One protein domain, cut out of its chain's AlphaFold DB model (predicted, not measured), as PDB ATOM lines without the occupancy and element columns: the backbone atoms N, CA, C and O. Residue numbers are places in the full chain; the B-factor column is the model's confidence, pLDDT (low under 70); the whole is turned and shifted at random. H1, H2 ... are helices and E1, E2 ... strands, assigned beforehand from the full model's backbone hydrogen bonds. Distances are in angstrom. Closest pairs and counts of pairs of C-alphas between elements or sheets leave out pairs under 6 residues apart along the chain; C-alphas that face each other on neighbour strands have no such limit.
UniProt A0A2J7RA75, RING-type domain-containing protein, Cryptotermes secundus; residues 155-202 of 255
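Overview. This is residues 155 to 202 of the 255 residues of the protein "RING-type domain-containing protein" of Cryptotermes secundus (UniProt A0A2J7RA75). There is little regular structure: a small hairpin of two short strands, E1 and E2, sits in the middle of loops, with the short helix H1 toward one end of the longest axis and the loop at Asp 172 at the other. The 48 printed residues hold E1, E2 and H1 in that order, a mixed class with only 10 residues in named elements. The two-stranded sheet is antiparallel. The whole is compact, with a radius of gyration of the C-alphas of 10.1 A and spans of 32 by 22 by 17 A.

Along the chain. E1, residues 176 to 178, starts at C-alpha (-2.872, 6.637, -6.103) and measures 6.6 A. E2, residues 184 to 186, measures 7.2 A. H1, residues 197 to 200, measures 5.3 A and ends at C-alpha (-8.297, 24.826, -5.142).

Arrangement. E1 and E2 form a hairpin, antiparallel at 157 degrees, joined by a tight link. N 177 and O 185 are 2.9 A apart, within hydrogen-bond range. E1 and H1 are apart. H1 is too short for any O i to N i+4 pair, and its one O i to N i+3 pair is out of range.

Size, cuts and confidence. The C-alphas farthest apart, Asp 172 and Ala 202, are 33.0 A apart. The printed part has no cut. Residues 155 to 175 hold no named element. Confidence is under 70 at residues 168 to 174 and 200 to 202.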
ATOM      1  N   PRO A 155       1.037  11.044   2.641       81.81
ATOM      2  CA  PRO A 155      -0.333  11.524   2.661       81.81
ATOM      3  C   PRO A 155      -0.806  11.755   4.108       81.81
ATOM      4  O   PRO A 155      -0.469  10.985   5.009       81.81
ATOM      5  N   CYS A 156      -1.597  12.805   4.331       78.88
ATOM      6  CA  CYS A 156      -2.209  13.125   5.627       78.88
ATOM      7  C   CYS A 156      -3.288  12.106   6.024       78.88
ATOM      8  O   CYS A 156      -3.548  11.900   7.208       78.88
ATOM      9  N   SER A 157      -3.911  11.460   5.035       80.06
ATOM     10  CA  SER A 157      -4.899  10.400   5.205       80.06
ATOM     11  C   SER A 157      -4.662   9.291   4.184       80.06
ATOM     12  O   SER A 157      -4.372   9.553   3.021       80.06
ATOM     13  N   LEU A 158      -4.841   8.034   4.596       83.12
ATOM     14  CA  LEU A 158      -4.808   6.871   3.692       83.12
ATOM     15  C   LEU A 158      -6.162   6.614   3.009       83.12
ATOM     16  O   LEU A 158      -6.405   5.532   2.473       83.12
ATOM     17  N   THR A 159      -7.054   7.600   3.047       84.75
ATOM     18  CA  THR A 159      -8.362   7.606   2.396       84.75
ATOM     19  C   THR A 159      -8.374   8.651   1.289       84.75
ATOM     20  O   THR A 159      -7.788   9.727   1.428       84.75
ATOM     21  N   CYS A 160      -9.036   8.328   0.182       85.19
ATOM     22  CA  CYS A 160      -9.249   9.256  -0.918       85.19
ATOM     23  C   CYS A 160     -10.181  10.381  -0.472       85.19
ATOM     24  O   CYS A 160     -11.267  10.121   0.041       85.19
ATOM     25  N   ALA A 161      -9.795  11.634  -0.703       82.31
ATOM     26  CA  ALA A 161     -10.584  12.772  -0.237       82.31
ATOM     27  C   ALA A 161     -11.920  12.972  -0.993       82.31
ATOM     28  O   ALA A 161     -12.794  13.688  -0.514       82.31
ATOM     29  N   VAL A 162     -12.105  12.319  -2.149       84.62
ATOM     30  CA  VAL A 162     -13.343  12.384  -2.953       84.62
ATOM     31  C   VAL A 162     -14.332  11.294  -2.549       84.62
ATOM     32  O   VAL A 162     -15.470  11.586  -2.196       84.62
ATOM     33  N   CYS A 163     -13.909  10.027  -2.584       83.88
ATOM     34  CA  CYS A 163     -14.797   8.891  -2.321       83.88
ATOM     35  C   CYS A 163     -14.739   8.385  -0.872       83.88
ATOM     36  O   CYS A 163     -15.480   7.472  -0.521       83.88
ATOM     37  N   GLN A 164     -13.846   8.942  -0.044       83.69
ATOM     38  CA  GLN A 164     -13.604   8.586   1.363       83.69
ATOM     39  C   GLN A 164     -13.190   7.126   1.619       83.69
ATOM     40  O   GLN A 164     -12.971   6.736   2.764       83.69
ATOM     41  N   ASN A 165     -12.991   6.328   0.568       81.75
ATOM     42  CA  ASN A 165     -12.519   4.952   0.669       81.75
ATOM     43  C   ASN A 165     -10.993   4.883   0.810       81.75
ATOM     44  O   ASN A 165     -10.266   5.770   0.360       81.75
ATOM     45  N   PHE A 166     -10.496   3.797   1.404       83.00
ATOM     46  CA  PHE A 166      -9.062   3.549   1.560       83.00
ATOM     47  C   PHE A 166      -8.338   3.460   0.207       83.00
ATOM     48  O   PHE A 166      -8.793   2.793  -0.723       83.00
ATOM     49  N   LEU A 167      -7.160   4.079   0.122       75.88
ATOM     50  CA  LEU A 167      -6.305   4.078  -1.073       75.88
ATOM     51  C   LEU A 167      -5.713   2.696  -1.390       75.88
ATOM     52  O   LEU A 167      -5.305   2.456  -2.515       75.88
ATOM     53  N   HIS A 168      -5.696   1.789  -0.410       69.12
ATOM     54  CA  HIS A 168      -5.162   0.428  -0.533       69.12
ATOM     55  C   HIS A 168      -6.202  -0.593  -1.050       69.12
ATOM     56  O   HIS A 168      -5.873  -1.754  -1.277       69.12
ATOM     57  N   VAL A 169      -7.482  -0.220  -1.175       60.78
ATOM     58  CA  VAL A 169      -8.589  -1.198  -1.297       60.78
ATOM     59  C   VAL A 169      -9.077  -1.413  -2.738       60.78
ATOM     60  O   VAL A 169     -10.030  -2.157  -2.958       60.78
ATOM     61  N   LEU A 170      -8.422  -0.844  -3.748       54.81
ATOM     62  CA  LEU A 170      -8.814  -1.064  -5.142       54.81
ATOM     63  C   LEU A 170      -7.719  -1.810  -5.911       54.81
ATOM     64  O   LEU A 170      -6.545  -1.724  -5.576       54.81
ATOM     65  N   LYS A 171      -8.184  -2.639  -6.851       56.28
ATOM     66  CA  LYS A 171      -7.473  -3.687  -7.603       56.28
ATOM     67  C   LYS A 171      -6.088  -3.234  -8.093       56.28
ATOM     68  O   LYS A 171      -5.917  -2.056  -8.373       56.28
ATOM     69  N   ASP A 172      -5.173  -4.195  -8.266       57.19
ATOM     70  CA  ASP A 172      -3.727  -4.096  -8.597       57.19
ATOM     71  C   ASP A 172      -3.254  -3.022  -9.616       57.19
ATOM     72  O   ASP A 172      -2.054  -2.782  -9.712       57.19
ATOM     73  N   ASP A 173      -4.146  -2.343 -10.344       60.00
ATOM     74  CA  ASP A 173      -3.827  -1.330 -11.363       60.00
ATOM     75  C   ASP A 173      -4.256   0.115 -11.010       60.00
ATOM     76  O   ASP A 173      -3.927   1.051 -11.748       60.00
ATOM     77  N   ASP A 174      -4.955   0.350  -9.892       67.25
ATOM     78  CA  ASP A 174      -5.384   1.703  -9.511       67.25
ATOM     79  C   ASP A 174      -4.231   2.496  -8.869       67.25
ATOM     80  O   ASP A 174      -3.875   2.339  -7.699       67.25
ATOM     81  N   ARG A 175      -3.646   3.411  -9.648       77.38
ATOM     82  CA  ARG A 175      -2.619   4.346  -9.163       77.38
ATOM     83  C   ARG A 175      -3.229   5.317  -8.150       77.38
ATOM     84  O   ARG A 175      -4.299   5.880  -8.377       77.38
ATOM     85  N   SER A 176      -2.528   5.568  -7.048       81.62
ATOM     86  CA  SER A 176      -2.872   6.637  -6.103       81.62
ATOM     87  C   SER A 176      -1.995   7.864  -6.351       81.62
ATOM     88  O   SER A 176      -0.807   7.750  -6.646       81.62
ATOM     89  N   ILE A 177      -2.595   9.050  -6.267       85.00
ATOM     90  CA  ILE A 177      -1.929  10.334  -6.490       85.00
ATOM     91  C   ILE A 177      -1.854  11.057  -5.150       85.00
ATOM     92  O   ILE A 177      -2.881  11.273  -4.505       85.00
ATOM     93  N   VAL A 178      -0.647  11.455  -4.745       85.94
ATOM     94  CA  VAL A 178      -0.403  12.253  -3.537       85.94
ATOM     95  C   VAL A 178       0.159  13.610  -3.947       85.94
ATOM     96  O   VAL A 178       1.177  13.696  -4.631       85.94
ATOM     97  N   PHE A 179      -0.506  14.683  -3.527       85.19
ATOM     98  CA  PHE A 179      -0.077  16.051  -3.809       85.19
ATOM     99  C   PHE A 179       0.909  16.573  -2.762       85.19
ATOM    100  O   PHE A 179       0.943  16.107  -1.625       85.19
ATOM    101  N   ARG A 180       1.654  17.635  -3.105       81.31
ATOM    102  CA  ARG A 180       2.601  18.298  -2.181       81.31
ATOM    103  C   ARG A 180       1.950  18.887  -0.925       81.31
ATOM    104  O   ARG A 180       2.644  19.139   0.050       81.31
ATOM    105  N   CYS A 181       0.636  19.089  -0.944       83.06
ATOM    106  CA  CYS A 181      -0.158  19.487   0.216       83.06
ATOM    107  C   CYS A 181      -0.527  18.317   1.150       83.06
ATOM    108  O   CYS A 181      -1.198  18.549   2.149       83.06
ATOM    109  N   GLY A 182      -0.133  17.078   0.831       81.12
ATOM    110  CA  GLY A 182      -0.417  15.880   1.629       81.12
ATOM    111  C   GLY A 182      -1.780  15.232   1.359       81.12
ATOM    112  O   GLY A 182      -2.082  14.190   1.933       81.12
ATOM    113  N   HIS A 183      -2.610  15.790   0.474       86.44
ATOM    114  CA  HIS A 183      -3.881  15.168   0.091       86.44
ATOM    115  C   HIS A 183      -3.675  14.052  -0.932       86.44
ATOM    116  O   HIS A 183      -2.865  14.189  -1.854       86.44
ATOM    117  N   ALA A 184      -4.450  12.981  -0.784       86.69
ATOM    118  CA  ALA A 184      -4.340  11.790  -1.605       86.69
ATOM    119  C   ALA A 184      -5.676  11.389  -2.241       86.69
ATOM    120  O   ALA A 184      -6.748  11.554  -1.653       86.69
ATOM    121  N   TYR A 185      -5.590  10.869  -3.464       86.62
ATOM    122  CA  TYR A 185      -6.728  10.559  -4.324       86.62
ATOM    123  C   TYR A 185      -6.465   9.265  -5.100       86.62
ATOM    124  O   TYR A 185      -5.314   8.943  -5.406       86.62
ATOM    125  N   HIS A 186      -7.520   8.532  -5.458       87.38
ATOM    126  CA  HIS A 186      -7.417   7.527  -6.522       87.38
ATOM    127  C   HIS A 186      -7.269   8.240  -7.867       87.38
ATOM    128  O   HIS A 186      -7.930   9.256  -8.086       87.38
ATOM    129  N   ALA A 187      -6.461   7.704  -8.784       84.06
ATOM    130  CA  ALA A 187      -6.342   8.251 -10.136       84.06
ATOM    131  C   ALA A 187      -7.694   8.275 -10.873       84.06
ATOM    132  O   ALA A 187      -7.952   9.191 -11.639       84.06
ATOM    133  N   SER A 188      -8.583   7.319 -10.586       82.94
ATOM    134  CA  SER A 188      -9.948   7.259 -11.125       82.94
ATOM    135  C   SER A 188     -10.910   8.290 -10.521       82.94
ATOM    136  O   SER A 188     -11.916   8.622 -11.139       82.94
ATOM    137  N   CYS A 189     -10.620   8.807  -9.324       82.75
ATOM    138  CA  CYS A 189     -11.422   9.850  -8.676       82.75
ATOM    139  C   CYS A 189     -11.008  11.268  -9.093       82.75
ATOM    140  O   CYS A 189     -11.598  12.231  -8.600       82.75
ATOM    141  N   LEU A 190      -9.981  11.401  -9.934       83.94
ATOM    142  CA  LEU A 190      -9.419  12.681 -10.331       83.94
ATOM    143  C   LEU A 190      -9.438  12.822 -11.854       83.94
ATOM    144  O   LEU A 190      -8.844  12.019 -12.566       83.94
ATOM    145  N   GLU A 191     -10.095  13.864 -12.352       77.06
ATOM    146  CA  GLU A 191     -10.076  14.204 -13.777       77.06
ATOM    147  C   GLU A 191      -8.806  15.003 -14.116       77.06
ATOM    148  O   GLU A 191      -8.301  15.775 -13.296       77.06
ATOM    149  N   GLU A 192      -8.248  14.805 -15.312       74.94
ATOM    150  CA  GLU A 192      -7.121  15.616 -15.780       74.94
ATOM    151  C   GLU A 192      -7.580  17.053 -16.095       74.94
ATOM    152  O   GLU A 192      -8.621  17.232 -16.731       74.94
ATOM    153  N   PRO A 193      -6.808  18.094 -15.715       75.06
ATOM    154  CA  PRO A 193      -5.480  18.051 -15.096       75.06
ATOM    155  C   PRO A 193      -5.516  17.770 -13.586       75.06
ATOM    156  O   PRO A 193      -6.316  18.343 -12.851       75.06
ATOM    157  N   TRP A 194      -4.569  16.958 -13.101       80.19
ATOM    158  CA  TRP A 194      -4.485  16.587 -11.688       80.19
ATOM    159  C   TRP A 194      -4.251  17.804 -10.783       80.19
ATOM    160  O   TRP A 194      -3.140  18.330 -10.687       80.19
ATOM    161  N   GLN A 195      -5.300  18.231 -10.083       82.12
ATOM    162  CA  GLN A 195      -5.263  19.323  -9.114       82.12
ATOM    163  C   GLN A 195      -5.903  18.891  -7.796       82.12
ATOM    164  O   GLN A 195      -6.860  18.128  -7.765       82.12
ATOM    165  N   CYS A 196      -5.387  19.400  -6.680       82.88
ATOM    166  CA  CYS A 196      -5.950  19.088  -5.373       82.88
ATOM    167  C   CYS A 196      -7.257  19.865  -5.142       82.88
ATOM    168  O   CYS A 196      -7.219  21.054  -4.823       82.88
ATOM    169  N   CYS A 197      -8.404  19.182  -5.197       77.81
ATOM    170  CA  CYS A 197      -9.734  19.778  -4.999       77.81
ATOM    171  C   CYS A 197      -9.898  20.484  -3.635       77.81
ATOM    172  O   CYS A 197     -10.603  21.489  -3.535       77.81
ATOM    173  N   HIS A 198      -9.203  20.007  -2.596       75.62
ATOM    174  CA  HIS A 198      -9.179  20.637  -1.267       75.62
ATOM    175  C   HIS A 198      -8.363  21.933  -1.199       75.62
ATOM    176  O   HIS A 198      -8.638  22.787  -0.360       75.62
ATOM    177  N   CYS A 199      -7.356  22.094  -2.058       74.38
ATOM    178  CA  CYS A 199      -6.525  23.299  -2.075       74.38
ATOM    179  C   CYS A 199      -7.059  24.343  -3.059       74.38
ATOM    180  O   CYS A 199      -6.910  25.529  -2.800       74.38
ATOM    181  N   SER A 200      -7.714  23.919  -4.144       69.12
ATOM    182  CA  SER A 200      -8.297  24.826  -5.142       69.12
ATOM    183  C   SER A 200      -9.548  25.562  -4.644       69.12
ATOM    184  O   SER A 200      -9.886  26.620  -5.165       69.12
ATOM    185  N   THR A 201     -10.242  25.018  -3.642       61.53
ATOM    186  CA  THR A 201     -11.437  25.630  -3.027       61.53
ATOM    187  C   THR A 201     -11.111  26.524  -1.826       61.53
ATOM    188  O   THR A 201     -11.947  27.324  -1.408       61.53
ATOM    189  N   ALA A 202      -9.888  26.443  -1.293       56.22
ATOM    190  CA  ALA A 202      -9.389  27.350  -0.269       56.22
ATOM    191  C   ALA A 202      -8.812  28.614  -0.934       56.22
ATOM    192  O   ALA A 202      -8.042  28.532  -1.887       56.22
TER     193      ALA A 202